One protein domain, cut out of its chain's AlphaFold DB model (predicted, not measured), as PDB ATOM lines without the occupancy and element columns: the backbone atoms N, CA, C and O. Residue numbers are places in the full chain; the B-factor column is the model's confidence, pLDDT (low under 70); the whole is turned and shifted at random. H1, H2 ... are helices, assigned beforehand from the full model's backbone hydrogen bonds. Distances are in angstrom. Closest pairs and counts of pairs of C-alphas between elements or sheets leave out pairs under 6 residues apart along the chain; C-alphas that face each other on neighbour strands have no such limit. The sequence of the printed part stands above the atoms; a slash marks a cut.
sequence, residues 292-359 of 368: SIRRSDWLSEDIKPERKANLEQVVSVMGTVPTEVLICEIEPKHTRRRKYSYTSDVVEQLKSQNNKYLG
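This is residues 292 to 359 of the 368 residues of the protein "Integrating conjugative element protein (TIGR03761 family)" of Hydromonas duriensis (UniProt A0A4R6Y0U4). Two longer helices, H2 and H4, make a loose V, nearest to each other close to their last residues, and the one-turn helix H1 sits in the mouth of the V between them. A second short helix, H3, packs on H4, and from it a long loop swings out, residues 331 to 338 sticking out, before it folds back to the start of H4. The printed part has 68 residues with four named helices, in the order H1, H2, H3, H4, and no named strand; its class is all helix. The whole is compact, with a radius of gyration of the C-alphas of 12.2 A, and spans 30 by 24 by 23 A.

H1, residues 295 to 298, comes first. H2, residues 305 to 318, follows after a short link. H1 and H2 only just touch, with 3 pairs of C-alphas within 8 A; the closest are those of Asp 297 and Lys 308, 7.2 A apart, and H2 touches H1 with residues 307 to 311 alone. A tight link leads to H3, residues 323 to 326, which is apart from H2. H1 and H3 are close but not clearly touching, their closest C-alphas being those of Arg 295 and Leu 326, 6.8 A apart. After a long link comes H4, residues 344 to 359. It touches H1 with residues 349 to 354 alone, the closest C-alphas being those of Trp 298 and Leu 350 at 6.0 A. It touches H3 with residues 350 to 354 alone, the closest C-alphas being those of Thr 323 and Lys 351 at 6.3 A. H2 and H4 are close but not clearly touching, with the C-alphas of Val 315 and Tyr 357 closest at 7.5 A; they run the same way at a steep tilt of 61 degrees. In H2 and H4 every O i to N i+4 pair is within hydrogen-bond range; H1 and H3 are too short for such a pair.

H1 begins at C-alpha 295, (34.726, -10.646, -14.371). H2 measures 19.7 A from C-alpha 305 at (22.766, -0.711, -17.605) to C-alpha 318. H3 has four residues, Thr 323 to Leu 326. H4, the longest helix with 16 residues, measures 22.8 A from C-alpha 344 to C-alpha 359 at (39.349, 6.216, -6.804).

The two C-alphas farthest apart are those of Pro 305 and Lys 333, 33.7 A. The printed part has no cut. The long link, residues 327 to 343, has no named element. Residues 301 to 306, of which 305 and 306 belong to H2, stand free, as do residues 331 to 338. The mean pLDDT of the printed part is 80.3; residues 300 to 302, 340 to 341 and 358 to 359 are under 70.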
ATOM      1  N   SER A 292      25.250 -12.574  -9.110       85.88
ATOM      2  CA  SER A 292      25.108 -12.296 -10.544       85.88
ATOM      3  C   SER A 292      26.351 -11.697 -11.221       85.88
ATOM      4  O   SER A 292      26.422 -11.720 -12.452       85.88
ATOM      5  N   ILE A 293      27.336 -11.226 -10.444       87.25
ATOM      6  CA  ILE A 293      28.527 -10.516 -10.935       87.25
ATOM      7  C   ILE A 293      29.543 -11.470 -11.569       87.25
ATOM      8  O   ILE A 293      29.794 -12.572 -11.071       87.25
ATOM      9  N   ARG A 294      30.154 -11.041 -12.672       89.00
ATOM     10  CA  ARG A 294      31.151 -11.781 -13.456       89.00
ATOM     11  C   ARG A 294      32.342 -10.884 -13.775       89.00
ATOM     12  O   ARG A 294      32.170  -9.686 -13.954       89.00
ATOM     13  N   ARG A 295      33.547 -11.441 -13.945       87.31
ATOM     14  CA  ARG A 295      34.726 -10.646 -14.371       87.31
ATOM     15  C   ARG A 295      34.524  -9.914 -15.701       87.31
ATOM     16  O   ARG A 295      35.066  -8.830 -15.891       87.31
ATOM     17  N   SER A 296      33.711 -10.470 -16.601       85.50
ATOM     18  CA  SER A 296      33.320  -9.819 -17.860       85.50
ATOM     19  C   SER A 296      32.623  -8.472 -17.662       85.50
ATOM     20  O   SER A 296      32.686  -7.625 -18.554       85.50
ATOM     21  N   ASP A 297      32.007  -8.261 -16.497       86.25
ATOM     22  CA  ASP A 297      31.317  -7.020 -16.146       86.25
ATOM     23  C   ASP A 297      32.304  -5.861 -15.873       86.25
ATOM     24  O   ASP A 297      31.890  -4.721 -15.721       86.25
ATOM     25  N   TRP A 298      33.619  -6.110 -15.856       81.88
ATOM     26  CA  TRP A 298      34.641  -5.053 -15.848       81.88
ATOM     27  C   TRP A 298      35.154  -4.703 -17.250       81.88
ATOM     28  O   TRP A 298      35.865  -3.717 -17.406       81.88
ATOM     29  N   LEU A 299      34.851  -5.520 -18.262       77.75
ATOM     30  CA  LEU A 299      35.466  -5.424 -19.591       77.75
ATOM     31  C   LEU A 299      34.580  -4.774 -20.643       77.75
ATOM     32  O   LEU A 299      35.089  -4.239 -21.622       77.75
ATOM     33  N   SER A 300      33.265  -4.891 -20.502       66.75
ATOM     34  CA  SER A 300      32.358  -4.549 -21.594       66.75
ATOM     35  C   SER A 300      31.877  -3.100 -21.483       66.75
ATOM     36  O   SER A 300      31.298  -2.697 -20.480       66.75
ATOM     37  N   GLU A 301      32.082  -2.313 -22.541       63.56
ATOM     38  CA  GLU A 301      31.388  -1.025 -22.706       63.56
ATOM     39  C   GLU A 301      29.875  -1.251 -22.931       63.56
ATOM     40  O   GLU A 301      29.056  -0.445 -22.496       63.56
ATOM     41  N   ASP A 302      29.511  -2.416 -23.483       59.69
ATOM     42  CA  ASP A 302      28.141  -2.852 -23.808       59.69
ATOM     43  C   ASP A 302      27.424  -3.610 -22.670       59.69
ATOM     44  O   ASP A 302      26.535  -4.440 -22.898       59.69
ATOM     45  N   ILE A 303      27.812  -3.384 -21.413       73.50
ATOM     46  CA  ILE A 303      27.119  -4.000 -20.274       73.50
ATOM     47  C   ILE A 303      25.705  -3.438 -20.187       73.50
ATOM     48  O   ILE A 303      25.490  -2.228 -20.236       73.50
ATOM     49  N   LYS A 304      24.724  -4.328 -19.990       79.06
ATOM     50  CA  LYS A 304      23.348  -3.917 -19.687       79.06
ATOM     51  C   LYS A 304      23.361  -2.923 -18.517       79.06
ATOM     52  O   LYS A 304      23.952  -3.248 -17.487       79.06
ATOM     53  N   PRO A 305      22.676  -1.772 -18.612       79.19
ATOM     54  CA  PRO A 305      22.766  -0.711 -17.605       79.19
ATOM     55  C   PRO A 305      22.442  -1.208 -16.187       79.19
ATOM     56  O   PRO A 305      23.098  -0.815 -15.230       79.19
ATOM     57  N   GLU A 306      21.517  -2.163 -16.066       81.06
ATOM     58  CA  GLU A 306      21.161  -2.835 -14.810       81.06
ATOM     59  C   GLU A 306      22.343  -3.568 -14.152       81.06
ATOM     60  O   GLU A 306      22.536  -3.482 -12.941       81.06
ATOM     61  N   ARG A 307      23.174  -4.270 -14.937       81.25
ATOM     62  CA  ARG A 307      24.350  -4.992 -14.424       81.25
ATOM     63  C   ARG A 307      25.442  -4.045 -13.959       81.25
ATOM     64  O   ARG A 307      26.077  -4.310 -12.946       81.25
ATOM     65  N   LYS A 308      25.630  -2.940 -14.681       82.00
ATOM     66  CA  LYS A 308      26.590  -1.901 -14.307       82.00
ATOM     67  C   LYS A 308      26.175  -1.200 -13.010       82.00
ATOM     68  O   LYS A 308      27.001  -1.069 -12.116       82.00
ATOM     69  N   ALA A 309      24.896  -0.844 -12.877       83.62
ATOM     70  CA  ALA A 309      24.356  -0.264 -11.647       83.62
ATOM     71  C   ALA A 309      24.486  -1.228 -10.453       83.62
ATOM     72  O   ALA A 309      24.886  -0.821  -9.365       83.62
ATOM     73  N   ASN A 310      24.217  -2.521 -10.666       83.06
ATOM     74  CA  ASN A 310      24.408  -3.540  -9.636       83.06
ATOM     75  C   ASN A 310      25.889  -3.694  -9.238       83.06
ATOM     76  O   ASN A 310      26.199  -3.798  -8.055       83.06
ATOM     77  N   LEU A 311      26.811  -3.665 -10.206       84.56
ATOM     78  CA  LEU A 311      28.248  -3.691  -9.934       84.56
ATOM     79  C   LEU A 311      28.684  -2.469  -9.113       84.56
ATOM     80  O   LEU A 311      29.362  -2.634  -8.106       84.56
ATOM     81  N   GLU A 312      28.263  -1.264  -9.499       83.44
ATOM     82  CA  GLU A 312      28.544  -0.018  -8.771       83.44
ATOM     83  C   GLU A 312      28.017  -0.065  -7.330       83.44
ATOM     84  O   GLU A 312      28.740   0.271  -6.390       83.44
ATOM     85  N   GLN A 313      26.794  -0.565  -7.133       81.69
ATOM     86  CA  GLN A 313      26.214  -0.748  -5.803       81.69
ATOM     87  C   GLN A 313      27.004  -1.766  -4.970       81.69
ATOM     88  O   GLN A 313      27.299  -1.515  -3.800       81.69
ATOM     89  N   VAL A 314      27.357  -2.916  -5.548       82.44
ATOM     90  CA  VAL A 314      28.129  -3.940  -4.836       82.44
ATOM     91  C   VAL A 314      29.519  -3.427  -4.486       82.44
ATOM     92  O   VAL A 314      29.952  -3.637  -3.360       82.44
ATOM     93  N   VAL A 315      30.193  -2.719  -5.391       82.75
ATOM     94  CA  VAL A 315      31.497  -2.101  -5.121       82.75
ATOM     95  C   VAL A 315      31.391  -1.058  -4.007       82.75
ATOM     96  O   VAL A 315      32.258  -1.025  -3.140       82.75
ATOM     97  N   SER A 316      30.320  -0.261  -3.969       75.44
ATOM     98  CA  SER A 316      30.084   0.709  -2.891       75.44
ATOM     99  C   SER A 316      29.898   0.046  -1.520       75.44
ATOM    100  O   SER A 316      30.359   0.586  -0.519       75.44
ATOM    101  N   VAL A 317      29.243  -1.118  -1.455       77.56
ATOM    102  CA  VAL A 317      28.972  -1.815  -0.183       77.56
ATOM    103  C   VAL A 317      30.129  -2.722   0.245       77.56
ATOM    104  O   VAL A 317      30.467  -2.787   1.423       77.56
ATOM    105  N   MET A 318      30.712  -3.463  -0.696       75.56
ATOM    106  CA  MET A 318      31.716  -4.500  -0.435       75.56
ATOM    107  C   MET A 318      33.155  -3.999  -0.584       75.56
ATOM    108  O   MET A 318      34.086  -4.669  -0.134       75.56
ATOM    109  N   GLY A 319      33.351  -2.856  -1.236       81.56
ATOM    110  CA  GLY A 319      34.646  -2.434  -1.751       81.56
ATOM    111  C   GLY A 319      35.025  -3.142  -3.056       81.56
ATOM    112  O   GLY A 319      34.327  -4.026  -3.579       81.56
ATOM    113  N   THR A 320      36.170  -2.738  -3.601       80.62
ATOM    114  CA  THR A 320      36.764  -3.349  -4.792       80.62
ATOM    115  C   THR A 320      37.494  -4.647  -4.450       80.62
ATOM    116  O   THR A 320      38.026  -4.841  -3.356       80.62
ATOM    117  N   VAL A 321      37.525  -5.566  -5.413       86.12
ATOM    118  CA  VAL A 321      38.354  -6.774  -5.319       86.12
ATOM    119  C   VAL A 321      39.802  -6.401  -5.664       86.12
ATOM    120  O   VAL A 321      40.004  -5.613  -6.595       86.12
ATOM    121  N   PRO A 322      40.820  -6.972  -4.985       87.44
ATOM    122  CA  PRO A 322      42.211  -6.763  -5.364       87.44
ATOM    123  C   PRO A 322      42.453  -7.080  -6.836       87.44
ATOM    124  O   PRO A 322      41.974  -8.090  -7.370       87.44
ATOM    125  N   THR A 323      43.204  -6.205  -7.493       86.12
ATOM    126  CA  THR A 323      43.452  -6.262  -8.932       86.12
ATOM    127  C   THR A 323      44.082  -7.592  -9.342       86.12
ATOM    128  O   THR A 323      43.720  -8.147 -10.374       86.12
ATOM    129  N   GLU A 324      44.945  -8.156  -8.500       88.06
ATOM    130  CA  GLU A 324      45.616  -9.443  -8.695       88.06
ATOM    131  C   GLU A 324      44.619 -10.609  -8.772       88.06
ATOM    132  O   GLU A 324      44.812 -11.561  -9.531       88.06
ATOM    133  N   VAL A 325      43.519 -10.536  -8.019       87.56
ATOM    134  CA  VAL A 325      42.451 -11.549  -8.032       87.56
ATOM    135  C   VAL A 325      41.510 -11.338  -9.218       87.56
ATOM    136  O   VAL A 325      41.007 -12.306  -9.803       87.56
ATOM    137  N   LEU A 326      41.285 -10.079  -9.604       86.25
ATOM    138  CA  LEU A 326      40.484  -9.736 -10.776       86.25
ATOM    139  C   LEU A 326      41.143 -10.251 -12.063       86.25
ATOM    140  O   LEU A 326      40.478 -10.908 -12.860       86.25
ATOM    141  N   ILE A 327      42.453 -10.037 -12.221       86.44
ATOM    142  CA  ILE A 327      43.230 -10.479 -13.394       86.44
ATOM    143  C   ILE A 327      43.642 -11.959 -13.347       86.44
ATOM    144  O   ILE A 327      44.270 -12.442 -14.287       86.44
ATOM    145  N   CYS A 328      43.279 -12.680 -12.280       85.50
ATOM    146  CA  CYS A 328      43.616 -14.090 -12.063       85.50
ATOM    147  C   CYS A 328      45.121 -14.372 -11.887       85.50
ATOM    148  O   CYS A 328      45.573 -15.477 -12.169       85.50
ATOM    149  N   GLU A 329      45.898 -13.399 -11.407       86.88
ATOM    150  CA  GLU A 329      47.286 -13.626 -10.990       86.88
ATOM    151  C   GLU A 329      47.329 -14.396  -9.664       86.88
ATOM    152  O   GLU A 329      48.087 -15.355  -9.514       86.88
ATOM    153  N   ILE A 330      46.446 -14.027  -8.729       87.94
ATOM    154  CA  ILE A 330      46.202 -14.782  -7.500       87.94
ATOM    155  C   ILE A 330      44.876 -15.530  -7.651       87.94
ATOM    156  O   ILE A 330      43.817 -14.934  -7.852       87.94
ATOM    157  N   GLU A 331      44.926 -16.854  -7.523       88.94
ATOM    158  CA  GLU A 331      43.758 -17.732  -7.608       88.94
ATOM    159  C   GLU A 331      43.603 -18.552  -6.315       88.94
ATOM    160  O   GLU A 331      44.607 -18.867  -5.666       88.94
ATOM    161  N   PRO A 332      42.371 -18.954  -5.941       90.31
ATOM    162  CA  PRO A 332      42.174 -19.956  -4.899       90.31
ATOM    163  C   PRO A 332      42.938 -21.233  -5.241       90.31
ATOM    164  O   PRO A 332      42.978 -21.651  -6.403       90.31
ATOM    165  N   LYS A 333      43.469 -21.925  -4.228       88.88
ATOM    166  CA  LYS A 333      44.224 -23.166  -4.445       88.88
ATOM    167  C   LYS A 333      43.410 -24.226  -5.193       88.88
ATOM    168  O   LYS A 333      43.968 -25.032  -5.940       88.88
ATOM    169  N   HIS A 334      42.093 -24.238  -4.987       88.88
ATOM    170  CA  HIS A 334      41.172 -25.115  -5.692       88.88
ATOM    171  C   HIS A 334      40.027 -24.313  -6.315       88.88
ATOM    172  O   HIS A 334      39.229 -23.697  -5.620       88.88
ATOM    173  N   THR A 335      39.893 -24.394  -7.639       88.12
ATOM    174  CA  THR A 335      38.834 -23.714  -8.397       88.12
ATOM    175  C   THR A 335      38.215 -24.645  -9.443       88.12
ATOM    176  O   THR A 335      38.857 -25.582  -9.923       88.12
ATOM    177  N   ARG A 336      36.941 -24.410  -9.773       87.25
ATOM    178  CA  ARG A 336      36.211 -25.023 -10.897       87.25
ATOM    179  C   ARG A 336      36.109 -24.102 -12.108       87.25
ATOM    180  O   ARG A 336      35.502 -24.483 -13.115       87.25
ATOM    181  N   ARG A 337      36.673 -22.899 -12.017       85.31
ATOM    182  CA  ARG A 337      36.752 -21.976 -13.140       85.31
ATOM    183  C   ARG A 337      37.531 -22.624 -14.283       85.31
ATOM    184  O   ARG A 337      38.529 -23.315 -14.076       85.31
ATOM    185  N   ARG A 338      37.076 -22.396 -15.513       81.81
ATOM    186  CA  ARG A 338      37.840 -22.775 -16.705       81.81
ATOM    187  C   ARG A 338      39.060 -21.858 -16.804       81.81
ATOM    188  O   ARG A 338      38.919 -20.644 -16.713       81.81
ATOM    189  N   LYS A 339      40.255 -22.430 -16.964       72.12
ATOM    190  CA  LYS A 339      41.478 -21.635 -17.124       72.12
ATOM    191  C   LYS A 339      41.433 -20.916 -18.470       72.12
ATOM    192  O   LYS A 339      41.504 -21.563 -19.514       72.12
ATOM    193  N   TYR A 340      41.316 -19.596 -18.426       67.25
ATOM    194  CA  TYR A 340      41.480 -18.719 -19.578       67.25
ATOM    195  C   TYR A 340      42.693 -17.830 -19.320       67.25
ATOM    196  O   TYR A 340      42.853 -17.309 -18.220       67.25
ATOM    197  N   SER A 341      43.550 -17.666 -20.323       64.44
ATOM    198  CA  SER A 341      44.599 -16.650 -20.289       64.44
ATOM    199  C   SER A 341      44.049 -15.398 -20.954       64.44
ATOM    200  O   SER A 341      43.728 -15.432 -22.144       64.44
ATOM    201  N   TYR A 342      43.912 -14.318 -20.187       71.50
ATOM    202  CA  TYR A 342      43.582 -13.010 -20.738       71.50
ATOM    203  C   TYR A 342      44.740 -12.496 -21.603       71.50
ATOM    204  O   TYR A 342      45.912 -12.717 -21.290       71.50
ATOM    205  N   THR A 343      44.415 -11.833 -22.711       77.88
ATOM    206  CA  THR A 343      45.389 -11.074 -23.507       77.88
ATOM    207  C   THR A 343      45.914  -9.888 -22.690       77.88
ATOM    208  O   THR A 343      45.200  -9.393 -21.819       77.88
ATOM    209  N   SER A 344      47.125  -9.407 -22.989       77.62
ATOM    210  CA  SER A 344      47.733  -8.226 -22.342       77.62
ATOM    211  C   SER A 344      46.768  -7.042 -22.259       77.62
ATOM    212  O   SER A 344      46.590  -6.456 -21.198       77.62
ATOM    213  N   ASP A 345      46.062  -6.782 -23.356       78.00
ATOM    214  CA  ASP A 345      45.175  -5.630 -23.513       78.00
ATOM    215  C   ASP A 345      43.959  -5.728 -22.575       78.00
ATOM    216  O   ASP A 345      43.520  -4.746 -21.984       78.00
ATOM    217  N   VAL A 346      43.453  -6.947 -22.369       79.19
ATOM    218  CA  VAL A 346      42.321  -7.233 -21.473       79.19
ATOM    219  C   VAL A 346      42.742  -7.060 -20.013       79.19
ATOM    220  O   VAL A 346      41.984  -6.537 -19.199       79.19
ATOM    221  N   VAL A 347      43.969  -7.462 -19.674       81.12
ATOM    222  CA  VAL A 347      44.533  -7.261 -18.333       81.12
ATOM    223  C   VAL A 347      44.681  -5.768 -18.026       81.12
ATOM    224  O   VAL A 347      44.326  -5.341 -16.930       81.12
ATOM    225  N   GLU A 348      45.163  -4.962 -18.975       80.75
ATOM    226  CA  GLU A 348      45.271  -3.506 -18.808       80.75
ATOM    227  C   GLU A 348      43.900  -2.831 -18.651       80.75
ATOM    228  O   GLU A 348      43.736  -1.975 -17.780       80.75
ATOM    229  N   GLN A 349      42.890  -3.272 -19.405       80.56
ATOM    230  CA  GLN A 349      41.512  -2.790 -19.259       80.56
ATOM    231  C   GLN A 349      40.928  -3.109 -17.876       80.56
ATOM    232  O   GLN A 349      40.393  -2.210 -17.223       80.56
ATOM    233  N   LEU A 350      41.084  -4.348 -17.386       81.50
ATOM    234  CA  LEU A 350      40.652  -4.732 -16.034       81.50
ATOM    235  C   LEU A 350      41.319  -3.863 -14.966       81.50
ATOM    236  O   LEU A 350      40.645  -3.384 -14.056       81.50
ATOM    237  N   LYS A 351      42.632  -3.629 -15.091       81.81
ATOM    238  CA  LYS A 351      43.393  -2.764 -14.179       81.81
ATOM    239  C   LYS A 351      42.857  -1.334 -14.189       81.81
ATOM    240  O   LYS A 351      42.578  -0.780 -13.130       81.81
ATOM    241  N   SER A 352      42.670  -0.748 -15.372       80.31
ATOM    242  CA  SER A 352      42.178   0.626 -15.515       80.31
ATOM    243  C   SER A 352      40.773   0.803 -14.939       80.31
ATOM    244  O   SER A 352      40.514   1.791 -14.252       80.31
ATOM    245  N   GLN A 353      39.863  -0.139 -15.196       79.69
ATOM    246  CA  GLN A 353      38.491  -0.066 -14.690       79.69
ATOM    247  C   GLN A 353      38.444  -0.289 -13.176       79.69
ATOM    248  O   GLN A 353      37.766   0.458 -12.475       79.69
ATOM    249  N   ASN A 354      39.219  -1.237 -12.637       80.19
ATOM    250  CA  ASN A 354      39.294  -1.435 -11.187       80.19
ATOM    251  C   ASN A 354      39.878  -0.208 -10.469       80.19
ATOM    252  O   ASN A 354      39.368   0.188  -9.426       80.19
ATOM    253  N   ASN A 355      40.886   0.448 -11.056       76.56
ATOM    254  CA  ASN A 355      41.451   1.692 -10.525       76.56
ATOM    255  C   ASN A 355      40.443   2.848 -10.522       76.56
ATOM    256  O   ASN A 355      40.426   3.643  -9.585       76.56
ATOM    257  N   LYS A 356      39.559   2.921 -11.525       76.31
ATOM    258  CA  LYS A 356      38.457   3.892 -11.532       76.31
ATOM    259  C   LYS A 356      37.511   3.674 -10.351       76.31
ATOM    260  O   LYS A 356      37.081   4.642  -9.738       76.31
ATOM    261  N   TYR A 357      37.223   2.419 -10.014       72.06
ATOM    262  CA  TYR A 357      36.430   2.081  -8.834       72.06
ATOM    263  C   TYR A 357      37.190   2.304  -7.517       72.06
ATOM    264  O   TYR A 357      36.584   2.732  -6.544       72.06
ATOM    265  N   LEU A 358      38.511   2.089  -7.479       60.75
ATOM    266  CA  LEU A 358      39.350   2.394  -6.310       60.75
ATOM    267  C   LEU A 358      39.358   3.893  -5.981       60.75
ATOM    268  O   LEU A 358      39.210   4.249  -4.817       60.75
ATOM    269  N   GLY A 359      39.434   4.762  -6.994       56.12
ATOM    270  CA  GLY A 359      39.349   6.216  -6.804       56.12
ATOM    271  C   GLY A 359      37.994   6.708  -6.274       56.12
ATOM    272  O   GLY A 359      37.925   7.797  -5.722       56.12
TER     273      GLY A 359